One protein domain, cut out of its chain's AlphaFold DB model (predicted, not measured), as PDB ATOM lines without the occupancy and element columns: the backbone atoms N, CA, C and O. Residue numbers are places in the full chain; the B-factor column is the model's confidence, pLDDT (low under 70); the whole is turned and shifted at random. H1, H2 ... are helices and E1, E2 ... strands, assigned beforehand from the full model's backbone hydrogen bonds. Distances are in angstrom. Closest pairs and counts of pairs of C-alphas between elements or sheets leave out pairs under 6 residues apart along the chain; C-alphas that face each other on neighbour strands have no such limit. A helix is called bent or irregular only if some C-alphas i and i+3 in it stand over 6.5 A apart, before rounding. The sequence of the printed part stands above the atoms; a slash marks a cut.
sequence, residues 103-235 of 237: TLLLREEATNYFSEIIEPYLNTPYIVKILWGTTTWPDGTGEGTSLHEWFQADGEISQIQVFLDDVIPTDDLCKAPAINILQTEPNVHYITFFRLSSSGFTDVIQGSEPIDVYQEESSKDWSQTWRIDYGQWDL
ATOM      1  N   THR A 103     225.948 172.832 236.594       95.88
ATOM      2  CA  THR A 103     225.066 173.746 235.856       95.88
ATOM      3  C   THR A 103     223.929 173.018 235.139       95.88
ATOM      4  O   THR A 103     222.905 173.640 234.851       95.88
ATOM      5  N   LEU A 104     224.100 171.719 234.860       96.25
ATOM      6  CA  LEU A 104     223.060 170.830 234.344       96.25
ATOM      7  C   LEU A 104     222.271 170.212 235.503       96.25
ATOM      8  O   LEU A 104     221.047 170.306 235.531       96.25
ATOM      9  N   LEU A 105     222.975 169.651 236.494       97.06
ATOM     10  CA  LEU A 105     222.369 168.930 237.621       97.06
ATOM     11  C   LEU A 105     221.453 169.805 238.488       97.06
ATOM     12  O   LEU A 105     220.381 169.359 238.882       97.06
ATOM     13  N   LEU A 106     221.855 171.046 238.770       97.44
ATOM     14  CA  LEU A 106     221.106 171.969 239.631       97.44
ATOM     15  C   LEU A 106     220.110 172.842 238.859       97.44
ATOM     16  O   LEU A 106     219.404 173.650 239.462       97.44
ATOM     17  N   ARG A 107     220.060 172.737 237.525       96.19
ATOM     18  CA  ARG A 107     219.320 173.684 236.682       96.19
ATOM     19  C   ARG A 107     217.839 173.729 237.006       96.19
ATOM     20  O   ARG A 107     217.291 174.814 237.174       96.19
ATOM     21  N   GLU A 108     217.191 172.569 237.018       96.81
ATOM     22  CA  GLU A 108     215.751 172.471 237.248       96.81
ATOM     23  C   GLU A 108     215.397 172.977 238.649       96.81
ATOM     24  O   GLU A 108     214.522 173.829 238.786       96.81
ATOM     25  N   GLU A 109     216.136 172.536 239.671       98.25
ATOM     26  CA  GLU A 109     215.938 172.974 241.056       98.25
ATOM     27  C   GLU A 109     216.084 174.494 241.192       98.25
ATOM     28  O   GLU A 109     215.183 175.151 241.709       98.25
ATOM     29  N   ALA A 110     217.170 175.073 240.668       97.69
ATOM     30  CA  ALA A 110     217.403 176.515 240.715       97.69
ATOM     31  C   ALA A 110     216.337 177.305 239.955       97.69
ATOM     32  O   ALA A 110     215.831 178.311 240.451       97.69
ATOM     33  N   THR A 111     215.955 176.840 238.769       97.62
ATOM     34  CA  THR A 111     214.942 177.506 237.942       97.62
ATOM     35  C   THR A 111     213.587 177.520 238.646       97.62
ATOM     36  O   THR A 111     212.950 178.572 238.708       97.62
ATOM     37  N   ASN A 112     213.167 176.389 239.220       98.06
ATOM     38  CA  ASN A 112     211.914 176.281 239.968       98.06
ATOM     39  C   ASN A 112     211.945 177.148 241.229       98.06
ATOM     40  O   ASN A 112     211.033 177.943 241.440       98.06
ATOM     41  N   TYR A 113     213.027 177.069 242.004       97.94
ATOM     42  CA  TYR A 113     213.208 177.845 243.226       97.94
ATOM     43  C   TYR A 113     213.047 179.355 242.991       97.94
ATOM     44  O   TYR A 113     212.248 180.014 243.659       97.94
ATOM     45  N   PHE A 114     213.742 179.921 242.000       97.94
ATOM     46  CA  PHE A 114     213.614 181.351 241.711       97.94
ATOM     47  C   PHE A 114     212.280 181.709 241.049       97.94
ATOM     48  O   PHE A 114     211.765 182.799 241.292       97.94
ATOM     49  N   SER A 115     211.686 180.807 240.262       97.50
ATOM     50  CA  SER A 115     210.350 181.027 239.693       97.50
ATOM     51  C   SER A 115     209.287 181.130 240.792       97.50
ATOM     52  O   SER A 115     208.486 182.058 240.767       97.50
ATOM     53  N   GLU A 116     209.328 180.275 241.817       97.06
ATOM     54  CA  GLU A 116     208.412 180.349 242.968       97.06
ATOM     55  C   GLU A 116     208.526 181.682 243.729       97.06
ATOM     56  O   GLU A 116     207.533 182.201 244.241       97.06
ATOM     57  N   ILE A 117     209.723 182.277 243.775       96.25
ATOM     58  CA  ILE A 117     209.932 183.600 244.379       96.25
ATOM     59  C   ILE A 117     209.375 184.719 243.487       96.25
ATOM     60  O   ILE A 117     208.863 185.714 244.000       96.25
ATOM     61  N   ILE A 118     209.478 184.586 242.162       97.06
ATOM     62  CA  ILE A 118     209.069 185.607 241.182       97.06
ATOM     63  C   ILE A 118     207.554 185.589 240.931       97.06
ATOM     64  O   ILE A 118     206.946 186.653 240.782       97.06
ATOM     65  N   GLU A 119     206.938 184.408 240.890       96.19
ATOM     66  CA  GLU A 119     205.534 184.181 240.518       96.19
ATOM     67  C   GLU A 119     204.526 185.085 241.256       96.19
ATOM     68  O   GLU A 119     203.654 185.647 240.592       96.19
ATOM     69  N   PRO A 120     204.645 185.347 242.575       96.56
ATOM     70  CA  PRO A 120     203.710 186.228 243.278       96.56
ATOM     71  C   PRO A 120     203.735 187.692 242.810       96.56
ATOM     72  O   PRO A 120     202.809 188.447 243.117       96.56
ATOM     73  N   TYR A 121     204.794 188.116 242.115       95.38
ATOM     74  CA  TYR A 121     205.010 189.501 241.695       95.38
ATOM     75  C   TYR A 121     204.683 189.739 240.220       95.38
ATOM     76  O   TYR A 121     204.318 190.858 239.849       95.38
ATOM     77  N   LEU A 122     204.818 188.716 239.373       93.75
ATOM     78  CA  LEU A 122     204.653 188.838 237.928       93.75
ATOM     79  C   LEU A 122     203.394 188.115 237.443       93.75
ATOM     80  O   LEU A 122     203.269 186.904 237.554       93.75
ATOM     81  N   ASN A 123     202.497 188.862 236.794       90.19
ATOM     82  CA  ASN A 123     201.290 188.322 236.148       90.19
ATOM     83  C   ASN A 123     201.488 188.025 234.650       90.19
ATOM     84  O   ASN A 123     200.514 187.928 233.903       90.19
ATOM     85  N   THR A 124     202.736 187.957 234.190       92.38
ATOM     86  CA  THR A 124     203.094 187.712 232.789       92.38
ATOM     87  C   THR A 124     203.881 186.414 232.679       92.38
ATOM     88  O   THR A 124     204.630 186.114 233.609       92.38
ATOM     89  N   PRO A 125     203.769 185.652 231.579       97.06
ATOM     90  CA  PRO A 125     204.669 184.537 231.325       97.06
ATOM     91  C   PRO A 125     206.129 184.998 231.301       97.06
ATOM     92  O   PRO A 125     206.447 186.074 230.782       97.06
ATOM     93  N   TYR A 126     207.007 184.173 231.868       97.81
ATOM     94  CA  TYR A 126     208.438 184.425 231.896       97.81
ATOM     95  C   TYR A 126     209.247 183.124 231.842       97.81
ATOM     96  O   TYR A 126     208.722 182.040 232.089       97.81
ATOM     97  N   ILE A 127     210.534 183.249 231.519       97.69
ATOM     98  CA  ILE A 127     211.526 182.168 231.547       97.69
ATOM     99  C   ILE A 127     212.677 182.607 232.444       97.69
ATOM    100  O   ILE A 127     213.204 183.707 232.275       97.69
ATOM    101  N   VAL A 128     213.073 181.748 233.383       98.12
ATOM    102  CA  VAL A 128     214.229 181.976 234.257       98.12
ATOM    103  C   VAL A 128     215.426 181.200 233.721       98.12
ATOM    104  O   VAL A 128     215.320 180.018 233.401       98.12
ATOM    105  N   LYS A 129     216.580 181.862 233.646       97.31
ATOM    106  CA  LYS A 129     217.867 181.251 233.326       97.31
ATOM    107  C   LYS A 129     218.910 181.641 234.366       97.31
ATOM    108  O   LYS A 129     218.993 182.795 234.780       97.31
ATOM    109  N   ILE A 130     219.717 180.665 234.770       97.06
ATOM    110  CA  ILE A 130     220.742 180.824 235.803       97.06
ATOM    111  C   ILE A 130     222.117 180.907 235.152       97.06
ATOM    112  O   ILE A 130     222.516 180.014 234.403       97.06
ATOM    113  N   LEU A 131     222.844 181.979 235.453       95.12
ATOM    114  CA  LEU A 131     224.261 182.116 235.153       95.12
ATOM    115  C   LEU A 131     225.026 181.957 236.458       95.12
ATOM    116  O   LEU A 131     224.887 182.730 237.405       95.12
ATOM    117  N   TRP A 132     225.841 180.918 236.501       94.31
ATOM    118  CA  TRP A 132     226.584 180.539 237.688       94.31
ATOM    119  C   TRP A 132     227.812 181.438 237.876       94.31
ATOM    120  O   TRP A 132     228.369 181.964 236.910       94.31
ATOM    121  N   GLY A 133     228.206 181.687 239.127       84.75
ATOM    122  CA  GLY A 133     229.340 182.558 239.477       84.75
ATOM    123  C   GLY A 133     230.702 181.869 239.439       84.75
ATOM    124  O   GLY A 133     231.738 182.520 239.521       84.75
ATOM    125  N   THR A 134     230.711 180.549 239.273       83.19
ATOM    126  CA  THR A 134     231.907 179.709 239.312       83.19
ATOM    127  C   THR A 134     231.948 178.771 238.109       83.19
ATOM    128  O   THR A 134     230.943 178.520 237.449       83.19
ATOM    129  N   THR A 135     233.137 178.248 237.820       80.69
ATOM    130  CA  THR A 135     233.376 177.221 236.790       80.69
ATOM    131  C   THR A 135     233.655 175.846 237.402       80.69
ATOM    132  O   THR A 135     234.122 174.938 236.716       80.69
ATOM    133  N   THR A 136     233.431 175.699 238.713       87.19
ATOM    134  CA  THR A 136     233.656 174.460 239.456       87.19
ATOM    135  C   THR A 136     232.755 174.350 240.683       87.19
ATOM    136  O   THR A 136     232.285 175.363 241.201       87.19
ATOM    137  N   TRP A 137     232.564 173.123 241.164       91.81
ATOM    138  CA  TRP A 137     231.931 172.831 242.446       91.81
ATOM    139  C   TRP A 137     232.644 173.525 243.618       91.81
ATOM    140  O   TRP A 137     233.872 173.426 243.712       91.81
ATOM    141  N   PRO A 138     231.905 174.165 244.539       92.81
ATOM    142  CA  PRO A 138     232.425 174.604 245.818       92.81
ATOM    143  C   PRO A 138     232.978 173.440 246.641       92.81
ATOM    144  O   PRO A 138     232.571 172.281 246.494       92.81
ATOM    145  N   ASP A 139     233.915 173.739 247.534       90.81
ATOM    146  CA  ASP A 139     234.566 172.715 248.342       90.81
ATOM    147  C   ASP A 139     233.543 171.952 249.204       90.81
ATOM    148  O   ASP A 139     232.722 172.534 249.906       90.81
ATOM    149  N   GLY A 140     233.609 170.617 249.168       91.00
ATOM    150  CA  GLY A 140     232.706 169.748 249.934       91.00
ATOM    151  C   GLY A 140     231.387 169.402 249.238       91.00
ATOM    152  O   GLY A 140     230.613 168.632 249.800       91.00
ATOM    153  N   THR A 141     231.162 169.896 248.019       94.50
ATOM    154  CA  THR A 141     229.988 169.569 247.195       94.50
ATOM    155  C   THR A 141     230.321 168.565 246.080       94.50
ATOM    156  O   THR A 141     231.486 168.233 245.831       94.50
ATOM    157  N   GLY A 142     229.287 168.040 245.426       94.06
ATOM    158  CA  GLY A 142     229.394 167.079 244.329       94.06
ATOM    159  C   GLY A 142     228.038 166.542 243.869       94.06
ATOM    160  O   GLY A 142     226.995 167.142 244.126       94.06
ATOM    161  N   GLU A 143     228.038 165.386 243.202       94.94
ATOM    162  CA  GLU A 143     226.802 164.737 242.749       94.94
ATOM    163  C   GLU A 143     225.806 164.536 243.905       94.94
ATOM    164  O   GLU A 143     226.168 164.044 244.973       94.94
ATOM    165  N   GLY A 144     224.546 164.921 243.683       94.12
ATOM    166  CA  GLY A 144     223.478 164.826 244.684       94.12
ATOM    167  C   GLY A 144     223.390 166.002 245.661       94.12
ATOM    168  O   GLY A 144     222.496 165.996 246.501       94.12
ATOM    169  N   THR A 145     224.271 166.999 245.545       96.56
ATOM    170  CA  THR A 145     224.134 168.280 246.261       96.56
ATOM    171  C   THR A 145     222.858 168.987 245.804       96.56
ATOM    172  O   THR A 145     222.614 169.066 244.602       96.56
ATOM    173  N   SER A 146     222.070 169.504 246.743       97.31
ATOM    174  CA  SER A 146     220.927 170.392 246.474       97.31
ATOM    175  C   SER A 146     221.359 171.848 246.274       97.31
ATOM    176  O   SER A 146     222.435 172.251 246.717       97.31
ATOM    177  N   LEU A 147     220.504 172.690 245.690       96.56
ATOM    178  CA  LEU A 147     220.771 174.130 245.569       96.56
ATOM    179  C   LEU A 147     221.002 174.793 246.938       96.56
ATOM    180  O   LEU A 147     221.850 175.674 247.078       96.56
ATOM    181  N   HIS A 148     220.280 174.351 247.967       95.69
ATOM    182  CA  HIS A 148     220.467 174.872 249.318       95.69
ATOM    183  C   HIS A 148     221.861 174.547 249.874       95.69
ATOM    184  O   HIS A 148     222.540 175.428 250.400       95.69
ATOM    185  N   GLU A 149     222.306 173.296 249.740       96.94
ATOM    186  CA  GLU A 149     223.653 172.879 250.154       96.94
ATOM    187  C   GLU A 149     224.738 173.572 249.321       96.94
ATOM    188  O   GLU A 149     225.792 173.918 249.852       96.94
ATOM    189  N   TRP A 150     224.465 173.835 248.040       95.75
ATOM    190  CA  TRP A 150     225.344 174.615 247.174       95.75
ATOM    191  C   TRP A 150     225.578 176.026 247.724       95.75
ATOM    192  O   TRP A 150     226.731 176.435 247.862       95.75
ATOM    193  N   PHE A 151     224.521 176.753 248.102       95.25
ATOM    194  CA  PHE A 151     224.669 178.077 248.721       95.25
ATOM    195  C   PHE A 151     225.368 178.017 250.083       95.25
ATOM    196  O   PHE A 151     226.204 178.867 250.378       95.25
ATOM    197  N   GLN A 152     225.091 176.994 250.900       95.25
ATOM    198  CA  GLN A 152     225.781 176.800 252.184       95.25
ATOM    199  C   GLN A 152     227.286 176.550 252.037       95.25
ATOM    200  O   GLN A 152     228.042 176.828 252.968       95.25
ATOM    201  N   ALA A 153     227.716 176.014 250.896       95.31
ATOM    202  CA  ALA A 153     229.115 175.785 250.566       95.31
ATOM    203  C   ALA A 153     229.773 176.992 249.871       95.31
ATOM    204  O   ALA A 153     230.794 176.824 249.211       95.31
ATOM    205  N   ASP A 154     229.194 178.191 249.996       93.38
ATOM    206  CA  ASP A 154     229.643 179.425 249.336       93.38
ATOM    207  C   ASP A 154     229.558 179.369 247.798       93.38
ATOM    208  O   ASP A 154     230.265 180.080 247.085       93.38
ATOM    209  N   GLY A 155     228.677 178.526 247.255       94.69
ATOM    210  CA  GLY A 155     228.359 178.532 245.836       94.69
ATOM    211  C   GLY A 155     227.655 179.823 245.427       94.69
ATOM    212  O   GLY A 155     226.763 180.302 246.121       94.69
ATOM    213  N   GLU A 156     228.035 180.386 244.282       94.81
ATOM    214  CA  GLU A 156     227.544 181.689 243.819       94.81
ATOM    215  C   GLU A 156     226.755 181.576 242.511       94.81
ATOM    216  O   GLU A 156     227.080 180.784 241.615       94.81
ATOM    217  N   ILE A 157     225.747 182.434 242.371       96.44
ATOM    218  CA  ILE A 157     225.058 182.715 241.112       96.44
ATOM    219  C   ILE A 157     225.452 184.127 240.695       96.44
ATOM    220  O   ILE A 157     225.129 185.108 241.367       96.44
ATOM    221  N   SER A 158     226.152 184.237 239.565       95.44
ATOM    222  CA  SER A 158     226.558 185.541 239.043       95.44
ATOM    223  C   SER A 158     225.348 186.338 238.591       95.44
ATOM    224  O   SER A 158     225.273 187.530 238.867       95.44
ATOM    225  N   GLN A 159     224.396 185.695 237.916       96.69
ATOM    226  CA  GLN A 159     223.227 186.382 237.402       96.69
ATOM    227  C   GLN A 159     222.013 185.462 237.304       96.69
ATOM    228  O   GLN A 159     222.091 184.350 236.785       96.69
ATOM    229  N   ILE A 160     220.857 185.983 237.705       98.19
ATOM    230  CA  ILE A 160     219.559 185.434 237.302       98.19
ATOM    231  C   ILE A 160     219.046 186.253 236.119       98.19
ATOM    232  O   ILE A 160     218.990 187.481 236.173       98.19
ATOM    233  N   GLN A 161     218.686 185.586 235.031       98.19
ATOM    234  CA  GLN A 161     218.099 186.209 233.850       98.19
ATOM    235  C   GLN A 161     216.624 185.828 233.761       98.19
ATOM    236  O   GLN A 161     216.291 184.647 233.770       98.19
ATOM    237  N   VAL A 162     215.743 186.821 233.674       98.38
ATOM    238  CA  VAL A 162     214.292 186.624 233.577       98.38
ATOM    239  C   VAL A 162     213.806 187.216 232.262       98.38
ATOM    240  O   VAL A 162     213.837 188.428 232.076       98.38
ATOM    241  N   PHE A 163     213.364 186.379 231.334       98.12
ATOM    242  CA  PHE A 163     212.873 186.801 230.023       98.12
ATOM    243  C   PHE A 163     211.350 186.880 230.055       98.12
ATOM    244  O   PHE A 163     210.704 185.882 230.353       98.12
ATOM    245  N   LEU A 164     210.782 188.052 229.780       97.81
ATOM    246  CA  LEU A 164     209.345 188.334 229.824       97.81
ATOM    247  C   LEU A 164     208.727 188.239 228.421       97.81
ATOM    248  O   LEU A 164     209.313 188.736 227.456       97.81
ATOM    249  N   ASP A 165     207.527 187.666 228.321       97.31
ATOM    250  CA  ASP A 165     206.746 187.602 227.075       97.31
ATOM    251  C   ASP A 165     206.085 188.951 226.745       97.31
ATOM    252  O   ASP A 165     205.138 189.364 227.408       97.31
ATOM    253  N   ASP A 166     206.610 189.649 225.737       94.81
ATOM    254  CA  ASP A 166     206.119 190.911 225.156       94.81
ATOM    255  C   ASP A 166     205.809 192.038 226.157       94.81
ATOM    256  O   ASP A 166     205.026 192.953 225.894       94.81
ATOM    257  N   VAL A 167     206.493 192.029 227.300       94.81
ATOM    258  CA  VAL A 167     206.374 193.055 228.341       94.81
ATOM    259  C   VAL A 167     207.683 193.823 228.473       94.81
ATOM    260  O   VAL A 167     208.759 193.244 228.605       94.81
ATOM    261  N   ILE A 168     207.592 195.156 228.446       93.81
ATOM    262  CA  ILE A 168     208.730 196.043 228.717       93.81
ATOM    263  C   ILE A 168     209.028 195.991 230.222       93.81
ATOM    264  O   ILE A 168     208.139 196.326 231.010       93.81
ATOM    265  N   PRO A 169     210.245 195.600 230.640       95.38
ATOM    266  CA  PRO A 169     210.599 195.576 232.049       95.38
ATOM    267  C   PRO A 169     210.710 197.005 232.603       95.38
ATOM    268  O   PRO A 169     211.307 197.887 231.986       95.38
ATOM    269  N   THR A 170     210.130 197.238 233.780       94.88
ATOM    270  CA  THR A 170     210.130 198.538 234.472       94.88
ATOM    271  C   THR A 170     210.386 198.355 235.966       94.88
ATOM    272  O   THR A 170     210.225 197.255 236.494       94.88
ATOM    273  N   ASP A 171     210.740 199.437 236.665       94.38
ATOM    274  CA  ASP A 171     210.885 199.432 238.130       94.38
ATOM    275  C   ASP A 171     209.617 198.937 238.840       94.38
ATOM    276  O   ASP A 171     209.695 198.089 239.729       94.38
ATOM    277  N   ASP A 172     208.446 199.423 238.417       93.75
ATOM    278  CA  ASP A 172     207.157 199.065 239.021       93.75
ATOM    279  C   ASP A 172     206.852 197.564 238.917       93.75
ATOM    280  O   ASP A 172     206.183 197.006 239.785       93.75
ATOM    281  N   LEU A 173     207.345 196.910 237.861       94.38
ATOM    282  CA  LEU A 173     207.136 195.486 237.618       94.38
ATOM    283  C   LEU A 173     208.214 194.619 238.281       94.38
ATOM    284  O   LEU A 173     207.911 193.595 238.889       94.38
ATOM    285  N   CYS A 174     209.481 195.006 238.138       96.31
ATOM    286  CA  CYS A 174     210.612 194.103 238.349       96.31
ATOM    287  C   CYS A 174     211.340 194.326 239.679       96.31
ATOM    288  O   CYS A 174     211.999 193.411 240.172       96.31
ATOM    289  N   LYS A 175     211.225 195.509 240.290       95.94
ATOM    290  CA  LYS A 175     212.032 195.852 241.467       95.94
ATOM    291  C   LYS A 175     211.672 195.028 242.695       95.94
ATOM    292  O   LYS A 175     212.558 194.565 243.402       95.94
ATOM    293  N   ALA A 176     210.384 194.841 242.964       95.69
ATOM    294  CA  ALA A 176     209.935 194.093 244.137       95.69
ATOM    295  C   ALA A 176     210.445 192.633 244.165       95.69
ATOM    296  O   ALA A 176     211.065 192.269 245.165       95.69
ATOM    297  N   PRO A 177     210.272 191.813 243.103       96.56
ATOM    298  CA  PRO A 177     210.820 190.455 243.095       96.56
ATOM    299  C   PRO A 177     212.352 190.447 243.113       96.56
ATOM    300  O   PRO A 177     212.943 189.623 243.807       96.56
ATOM    301  N   ALA A 178     213.003 191.386 242.416       97.19
ATOM    302  CA  ALA A 178     214.460 191.487 242.399       97.19
ATOM    303  C   ALA A 178     215.050 191.714 243.795       97.19
ATOM    304  O   ALA A 178     215.933 190.980 244.229       97.19
ATOM    305  N   ILE A 179     214.530 192.713 244.510       95.81
ATOM    306  CA  ILE A 179     214.985 193.052 245.860       95.81
ATOM    307  C   ILE A 179     214.697 191.904 246.829       95.81
ATOM    308  O   ILE A 179     215.540 191.622 247.671       95.81
ATOM    309  N   ASN A 180     213.558 191.216 246.688       96.00
ATOM    310  CA  ASN A 180     213.249 190.054 247.518       96.00
ATOM    311  C   ASN A 180     214.311 188.955 247.361       96.00
ATOM    312  O   ASN A 180     214.890 188.542 248.358       96.00
ATOM    313  N   ILE A 181     214.634 188.561 246.122       96.75
ATOM    314  CA  ILE A 181     215.674 187.555 245.850       96.75
ATOM    315  C   ILE A 181     217.025 187.995 246.411       96.75
ATOM    316  O   ILE A 181     217.667 187.234 247.122       96.75
ATOM    317  N   LEU A 182     217.460 189.222 246.111       95.88
ATOM    318  CA  LEU A 182     218.780 189.703 246.525       95.88
ATOM    319  C   LEU A 182     218.915 189.791 248.055       95.88
ATOM    320  O   LEU A 182     220.014 189.629 248.579       95.88
ATOM    321  N   GLN A 183     217.812 190.044 248.771       94.06
ATOM    322  CA  GLN A 183     217.782 190.084 250.236       94.06
ATOM    323  C   GLN A 183     217.757 188.697 250.878       94.06
ATOM    324  O   GLN A 183     218.339 188.526 251.949       94.06
ATOM    325  N   THR A 184     217.054 187.731 250.280       93.31
ATOM    326  CA  THR A 184     216.957 186.373 250.832       93.31
ATOM    327  C   THR A 184     218.159 185.515 250.458       93.31
ATOM    328  O   THR A 184     218.625 184.750 251.296       93.31
ATOM    329  N   GLU A 185     218.704 185.707 249.255       94.50
ATOM    330  CA  GLU A 185     219.795 184.914 248.685       94.50
ATOM    331  C   GLU A 185     221.043 185.780 248.425       94.50
ATOM    332  O   GLU A 185     221.275 186.234 247.299       94.50
ATOM    333  N   PRO A 186     221.895 186.014 249.443       91.81
ATOM    334  CA  PRO A 186     223.078 186.872 249.312       91.81
ATOM    335  C   PRO A 186     224.137 186.320 248.342       91.81
ATOM    336  O   PRO A 186     224.985 187.072 247.868       91.81
ATOM    337  N   ASN A 187     224.079 185.027 248.014       93.62
ATOM    338  CA  ASN A 187     224.939 184.368 247.028       93.62
ATOM    339  C   ASN A 187     224.544 184.666 245.565       93.62
ATOM    340  O   ASN A 187     225.206 184.192 244.638       93.62
ATOM    341  N   VAL A 188     223.466 185.427 245.337       96.12
ATOM    342  CA  VAL A 188     223.059 185.927 244.017       96.12
ATOM    343  C   VAL A 188     223.575 187.354 243.845       96.12
ATOM    344  O   VAL A 188     223.183 188.254 244.587       96.12
ATOM    345  N   HIS A 189     224.430 187.600 242.849       94.44
ATOM    346  CA  HIS A 189     225.059 188.920 242.693       94.44
ATOM    347  C   HIS A 189     224.143 189.963 242.051       94.44
ATOM    348  O   HIS A 189     224.102 191.114 242.497       94.44
ATOM    349  N   TYR A 190     223.429 189.593 240.989       95.50
ATOM    350  CA  TYR A 190     222.452 190.472 240.353       95.50
ATOM    351  C   TYR A 190     221.400 189.689 239.562       95.50
ATOM    352  O   TYR A 190     221.547 188.508 239.253       95.50
ATOM    353  N   ILE A 191     220.307 190.366 239.237       97.94
ATOM    354  CA  ILE A 191     219.199 189.857 238.435       97.94
ATOM    355  C   ILE A 191     218.920 190.832 237.296       97.94
ATOM    356  O   ILE A 191     219.001 192.050 237.460       97.94
ATOM    357  N   THR A 192     218.605 190.308 236.118       97.44
ATOM    358  CA  THR A 192     218.260 191.115 234.947       97.44
ATOM    359  C   THR A 192     216.980 190.606 234.326       97.44
ATOM    360  O   THR A 192     216.847 189.417 234.046       97.44
ATOM    361  N   PHE A 193     216.059 191.528 234.075       97.75
ATOM    362  CA  PHE A 193     214.832 191.254 233.348       97.75
ATOM    363  C   PHE A 193     215.007 191.716 231.911       97.75
ATOM    364  O   PHE A 193     215.467 192.833 231.672       97.75
ATOM    365  N   PHE A 194     214.630 190.865 230.970       96.94
ATOM    366  CA  PHE A 194     214.695 191.102 229.538       96.94
ATOM    367  C   PHE A 194     213.290 191.053 228.957       96.94
ATOM    368  O   PHE A 194     212.469 190.240 229.375       96.94
ATOM    369  N   ARG A 195     213.028 191.876 227.949       96.00
ATOM    370  CA  ARG A 195     211.876 191.693 227.070       96.00
ATOM    371  C   ARG A 195     212.251 190.763 225.924       96.00
ATOM    372  O   ARG A 195     213.287 190.969 225.297       96.00
ATOM    373  N   LEU A 196     211.365 189.830 225.600       96.31
ATOM    374  CA  LEU A 196     211.298 189.185 224.290       96.31
ATOM    375  C   LEU A 196     209.986 189.584 223.612       96.31
ATOM    376  O   LEU A 196     208.998 189.858 224.290       96.31
ATOM    377  N   SER A 197     209.947 189.620 222.284       95.50
ATOM    378  CA  SER A 197     208.666 189.603 221.569       95.50
ATOM    379  C   SER A 197     207.948 188.269 221.816       95.50
ATOM    380  O   SER A 197     208.608 187.270 222.094       95.50
ATOM    381  N   SER A 198     206.624 188.185 221.648       96.94
ATOM    382  CA  SER A 198     205.934 186.890 221.807       96.94
ATOM    383  C   SER A 198     206.406 185.816 220.824       96.94
ATOM    384  O   SER A 198     206.382 184.628 221.148       96.94
ATOM    385  N   SER A 199     206.869 186.211 219.630       97.06
ATOM    386  CA  SER A 199     207.536 185.284 218.707       97.06
ATOM    387  C   SER A 199     208.855 184.782 219.280       97.06
ATOM    388  O   SER A 199     209.031 183.574 219.378       97.06
ATOM    389  N   GLY A 200     209.724 185.683 219.744       96.94
ATOM    390  CA  GLY A 200     210.998 185.303 220.345       96.94
ATOM    391  C   GLY A 200     210.810 184.446 221.595       96.94
ATOM    392  O   GLY A 200     211.470 183.428 221.759       96.94
ATOM    393  N   PHE A 201     209.840 184.782 222.445       97.81
ATOM    394  CA  PHE A 201     209.484 183.985 223.617       97.81
ATOM    395  C   PHE A 201     209.032 182.568 223.232       97.81
ATOM    396  O   PHE A 201     209.459 181.585 223.839       97.81
ATOM    397  N   THR A 202     208.222 182.442 222.177       97.94
ATOM    398  CA  THR A 202     207.810 181.140 221.630       97.94
ATOM    399  C   THR A 202     209.003 180.348 221.089       97.94
ATOM    400  O   THR A 202     209.085 179.145 221.335       97.94
ATOM    401  N   ASP A 203     209.936 181.001 220.396       97.62
ATOM    402  CA  ASP A 203     211.147 180.359 219.871       97.62
ATOM    403  C   ASP A 203     212.019 179.799 221.003       97.62
ATOM    404  O   ASP A 203     212.587 178.712 220.869       97.62
ATOM    405  N   VAL A 204     212.081 180.496 222.144       97.25
ATOM    406  CA  VAL A 204     212.781 180.019 223.346       97.25
ATOM    407  C   VAL A 204     212.079 178.810 223.962       97.25
ATOM    408  O   VAL A 204     212.737 177.818 224.261       97.25
ATOM    409  N   ILE A 205     210.745 178.826 224.086       96.62
ATOM    410  CA  ILE A 205     209.978 177.644 224.536       96.62
ATOM    411  C   ILE A 205     210.240 176.434 223.624       96.62
ATOM    412  O   ILE A 205     210.215 175.291 224.079       96.62
ATOM    413  N   GLN A 206     210.499 176.672 222.336       95.81
ATOM    414  CA  GLN A 206     210.810 175.635 221.350       95.81
ATOM    415  C   GLN A 206     212.288 175.206 221.334       95.81
ATOM    416  O   GLN A 206     212.645 174.327 220.549       95.81
ATOM    417  N   GLY A 207     213.128 175.772 222.207       92.94
ATOM    418  CA  GLY A 207     214.514 175.350 222.423       92.94
ATOM    419  C   GLY A 207     215.582 176.327 221.934       92.94
ATOM    420  O   GLY A 207     216.763 175.989 221.986       92.94
ATOM    421  N   SER A 208     215.212 177.520 221.456       95.69
ATOM    422  CA  SER A 208     216.201 178.564 221.150       95.69
ATOM    423  C   SER A 208     216.834 179.120 222.425       95.69
ATOM    424  O   SER A 208     216.176 179.243 223.456       95.69
ATOM    425  N   GLU A 209     218.105 179.506 222.347       95.12
ATOM    426  CA  GLU A 209     218.838 180.099 223.463       95.12
ATOM    427  C   GLU A 209     218.322 181.528 223.760       95.12
ATOM    428  O   GLU A 209     218.443 182.409 222.902       95.12
ATOM    429  N   PRO A 210     217.750 181.800 224.955       95.25
ATOM    430  CA  PRO A 210     217.063 183.065 225.222       95.25
ATOM    431  C   PRO A 210     217.917 184.317 225.015       95.25
ATOM    432  O   PRO A 210     217.417 185.326 224.510       95.25
ATOM    433  N   ILE A 211     219.202 184.275 225.391       94.81
ATOM    434  CA  ILE A 211     220.064 185.456 225.271       94.81
ATOM    435  C   ILE A 211     220.377 185.791 223.809       94.81
ATOM    436  O   ILE A 211     220.477 186.970 223.470       94.81
ATOM    437  N   ASP A 212     220.467 184.784 222.940       95.94
ATOM    438  CA  ASP A 212     220.726 184.971 221.512       95.94
ATOM    439  C   ASP A 212     219.506 185.599 220.828       95.94
ATOM    440  O   ASP A 212     219.641 186.580 220.092       95.94
ATOM    441  N   VAL A 213     218.303 185.107 221.151       96.25
ATOM    442  CA  VAL A 213     217.035 185.686 220.675       96.25
ATOM    443  C   VAL A 213     216.908 187.142 221.130       96.25
ATOM    444  O   VAL A 213     216.657 188.031 220.315       96.25
ATOM    445  N   TYR A 214     217.158 187.416 222.415       94.62
ATOM    446  CA  TYR A 214     217.155 188.779 222.949       94.62
ATOM    447  C   TYR A 214     218.139 189.693 222.204       94.62
ATOM    448  O   TYR A 214     217.792 190.822 221.849       94.62
ATOM    449  N   GLN A 215     219.373 189.239 221.969       93.50
ATOM    450  CA  GLN A 215     220.388 190.033 221.270       93.50
ATOM    451  C   GLN A 215     219.960 190.345 219.835       93.50
ATOM    452  O   GLN A 215     220.112 191.484 219.383       93.50
ATOM    453  N   GLU A 216     219.383 189.373 219.127       93.31
ATOM    454  CA  GLU A 216     218.890 189.584 217.769       93.31
ATOM    455  C   GLU A 216     217.752 190.613 217.732       93.31
ATOM    456  O   GLU A 216     217.780 191.548 216.926       93.31
ATOM    457  N   GLU A 217     216.755 190.475 218.606       92.50
ATOM    458  CA  GLU A 217     215.594 191.365 218.646       92.50
ATOM    459  C   GLU A 217     215.963 192.778 219.099       92.50
ATOM    460  O   GLU A 217     215.623 193.753 218.423       92.50
ATOM    461  N   SER A 218     216.712 192.896 220.195       90.06
ATOM    462  CA  SER A 218     217.116 194.190 220.753       90.06
ATOM    463  C   SER A 218     218.071 194.954 219.835       90.06
ATOM    464  O   SER A 218     218.030 196.179 219.800       90.06
ATOM    465  N   SER A 219     218.871 194.280 218.999       88.19
ATOM    466  CA  SER A 219     219.735 194.962 218.017       88.19
ATOM    467  C   SER A 219     218.959 195.815 216.997       88.19
ATOM    468  O   SER A 219     219.517 196.735 216.388       88.19
ATOM    469  N   LYS A 220     217.662 195.531 216.824       86.31
ATOM    470  CA  LYS A 220     216.756 196.243 215.916       86.31
ATOM    471  C   LYS A 220     216.180 197.517 216.558       86.31
ATOM    472  O   LYS A 220     215.648 198.357 215.834       86.31
ATOM    473  N   ASP A 221     216.324 197.695 217.876       79.88
ATOM    474  CA  ASP A 221     215.834 198.849 218.638       79.88
ATOM    475  C   ASP A 221     216.865 199.363 219.665       79.88
ATOM    476  O   ASP A 221     217.169 198.744 220.679       79.88
ATOM    477  N   TRP A 222     217.352 200.584 219.443       68.56
ATOM    478  CA  TRP A 222     218.411 201.208 220.241       68.56
ATOM    479  C   TRP A 222     217.903 201.901 221.513       68.56
ATOM    480  O   TRP A 222     218.687 202.544 222.211       68.56
ATOM    481  N   SER A 223     216.608 201.797 221.824       74.31
ATOM    482  CA  SER A 223     215.969 202.499 222.941       74.31
ATOM    483  C   SER A 223     216.492 202.105 224.332       74.31
ATOM    484  O   SER A 223     216.192 202.805 225.295       74.31
ATOM    485  N   GLN A 224     217.257 201.008 224.457       68.44
ATOM    486  CA  GLN A 224     217.704 200.410 225.732       68.44
ATOM    487  C   GLN A 224     216.550 200.020 226.678       68.44
ATOM    488  O   GLN A 224     216.793 199.622 227.809       68.44
ATOM    489  N   THR A 225     215.294 200.075 226.220       81.19
ATOM    490  CA  THR A 225     214.106 199.748 227.034       81.19
ATOM    491  C   THR A 225     213.878 198.246 227.204       81.19
ATOM    492  O   THR A 225     212.953 197.827 227.889       81.19
ATOM    493  N   TRP A 226     214.712 197.415 226.582       86.31
ATOM    494  CA  TRP A 226     214.516 195.970 226.522       86.31
ATOM    495  C   TRP A 226     215.089 195.218 227.723       86.31
ATOM    496  O   TRP A 226     214.935 194.001 227.794       86.31
ATOM    497  N   ARG A 227     215.739 195.914 228.663       93.31
ATOM    498  CA  ARG A 227     216.258 195.301 229.885       93.31
ATOM    499  C   ARG A 227     216.283 196.256 231.071       93.31
ATOM    500  O   ARG A 227     216.423 197.463 230.889       93.31
ATOM    501  N   ILE A 228     216.237 195.689 232.270       95.12
ATOM    502  CA  ILE A 228     216.551 196.374 233.529       95.12
ATOM    503  C   ILE A 228     217.291 195.413 234.460       95.12
ATOM    504  O   ILE A 228     216.992 194.217 234.483       95.12
ATOM    505  N   ASP A 229     218.263 195.925 235.205       95.25
ATOM    506  CA  ASP A 229     219.092 195.162 236.131       95.25
ATOM    507  C   ASP A 229     218.995 195.696 237.561       95.25
ATOM    508  O   ASP A 229     218.778 196.886 237.786       95.25
ATOM    509  N   TYR A 230     219.148 194.781 238.516       96.44
ATOM    510  CA  TYR A 230     219.249 195.072 239.940       96.44
ATOM    511  C   TYR A 230     220.349 194.206 240.525       96.44
ATOM    512  O   TYR A 230     220.376 193.000 240.271       96.44
ATOM    513  N   GLY A 231     221.224 194.789 241.331       94.75
ATOM    514  CA  GLY A 231     222.298 194.046 241.981       94.75
ATOM    515  C   GLY A 231     222.341 194.243 243.479       94.75
ATOM    516  O   GLY A 231     221.616 195.063 244.040       94.75
ATOM    517  N   GLN A 232     223.245 193.519 244.134       89.00
ATOM    518  CA  GLN A 232     223.503 193.678 245.569       89.00
ATOM    519  C   GLN A 232     223.805 195.146 245.954       89.00
ATOM    520  O   GLN A 232     223.414 195.602 247.027       89.00
ATOM    521  N   TRP A 233     224.387 195.938 245.043       87.06
ATOM    522  CA  TRP A 233     224.620 197.381 245.219       87.06
ATOM    523  C   TRP A 233     223.336 198.220 245.376       87.06
ATOM    524  O   TRP A 233     223.395 199.353 245.858       87.06
ATOM    525  N   ASP A 234     222.171 197.703 244.980       85.56
ATOM    526  CA  ASP A 234     220.883 198.382 245.140       85.56
ATOM    527  C   ASP A 234     220.269 198.189 246.534       85.56
ATOM    528  O   ASP A 234     219.342 198.924 246.890       85.56
ATOM    529  N   LEU A 235     220.797 197.250 247.333       82.25
ATOM    530  CA  LEU A 235     220.374 197.008 248.715       82.25
ATOM    531  C   LEU A 235     221.051 197.934 249.732       82.25
ATOM    532  O   LEU A 235     220.534 198.109 250.832       82.25
TER     533      LEU A 235
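This is residues 103 to 235 of the 237 residues of an uncharacterized protein of Lachnospiraceae bacterium (UniProt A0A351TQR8). A twisted sheet of four strands lies between two layers of helices: H1 and H3 cover one face, and the helical hairpin H4 and H5 packs on the other face. H2 and the long loop of residues 133 to 146 reach out beyond one end of the strands, while residues 219 to 224, after H5, stick out elsewhere. The printed part has 133 residues, with five named helices and four named strands in the order H1 E1 H2 E2 H3 E3 H4 H5 E4. The sheet runs E1, E2, E3, E4 and is mixed, the class is mixed helices and strands, and the whole is compact, with a radius of gyration of the C-alphas of 15.0 A and spans of 46 by 32 by 25 A.

Begin with E2, residues 157 to 165, and E3, residues 188 to 196, parallel inner strands with N 162 and O 192 2.8 A apart. On edge strand E1, residues 126 to 132, antiparallel to E2, find N 129 and O 161, 2.8 A apart. On edge strand E4, residues 227 to 231, antiparallel to E3, find N 191 and O 230, 2.8 A apart. The sheet is twisted, with C-alphas up to 4.2 A off its best plane. H3, residues 171 to 184, lies over E3 and E4 at a height over the sheet of 8.7 A; its closest C-alphas to E4 are those of Ala 178 and Tyr 230, 6.5 A apart. E2, H3 and E3 form a strand-helix-strand unit, two parallel neighbour strands with a helix between, and its crossover is right-handed. On the same face, H1, residues 107 to 118, comes closest to E1 at the C-alphas of Thr 111 and Val 128, 5.8 A apart. With residues 114 to 118 alone H1 touches H3, where the C-alphas of Ile 118 and Pro 177 come closest, 5.5 A apart. On the opposite face, H4, residues 198 to 205, and H5, residues 210 to 218, form a hairpin at a shallow tilt of 19 degrees, opposite ways, closest at the C-alphas of Val 204 and Pro 210, 5.6 A apart; these helices on both faces make three layers. H2, residues 147 to 152, is not on the sheet; it is close to H1 but not clearly touching, the C-alphas of Ala 110 and Leu 147 being 6.4 A apart. In H1, H2, H4 and H5 every O i to N i+4 pair is within hydrogen-bond range; in H3 it is 8 of 10.

Find C-alpha 157 at (225.058, 182.715, 241.112); from there E2 runs 23.6 A to C-alpha 165. E3 is 23.2 A long, E1 19.4 A and E4 13.6 A, ending at C-alpha 231, (222.298, 194.046, 241.981). H1 starts at C-alpha 107, (219.320, 173.684, 236.682), and is 16.4 A long. H3 spans 19.2 A and is irregular, with C-alphas 173 and 176 7.2 A apart. H2 measures 8.7 A, H4 10.5 A and H5 12.0 A.

Look to Gly 140 and Lys 220 for the two C-alphas farthest apart, 46.0 A. The printed part has no cut. The link from E1 to H2, 14 residues, is long. Mean pLDDT of the printed part is 94.0; residues 222 and 224 are under 70.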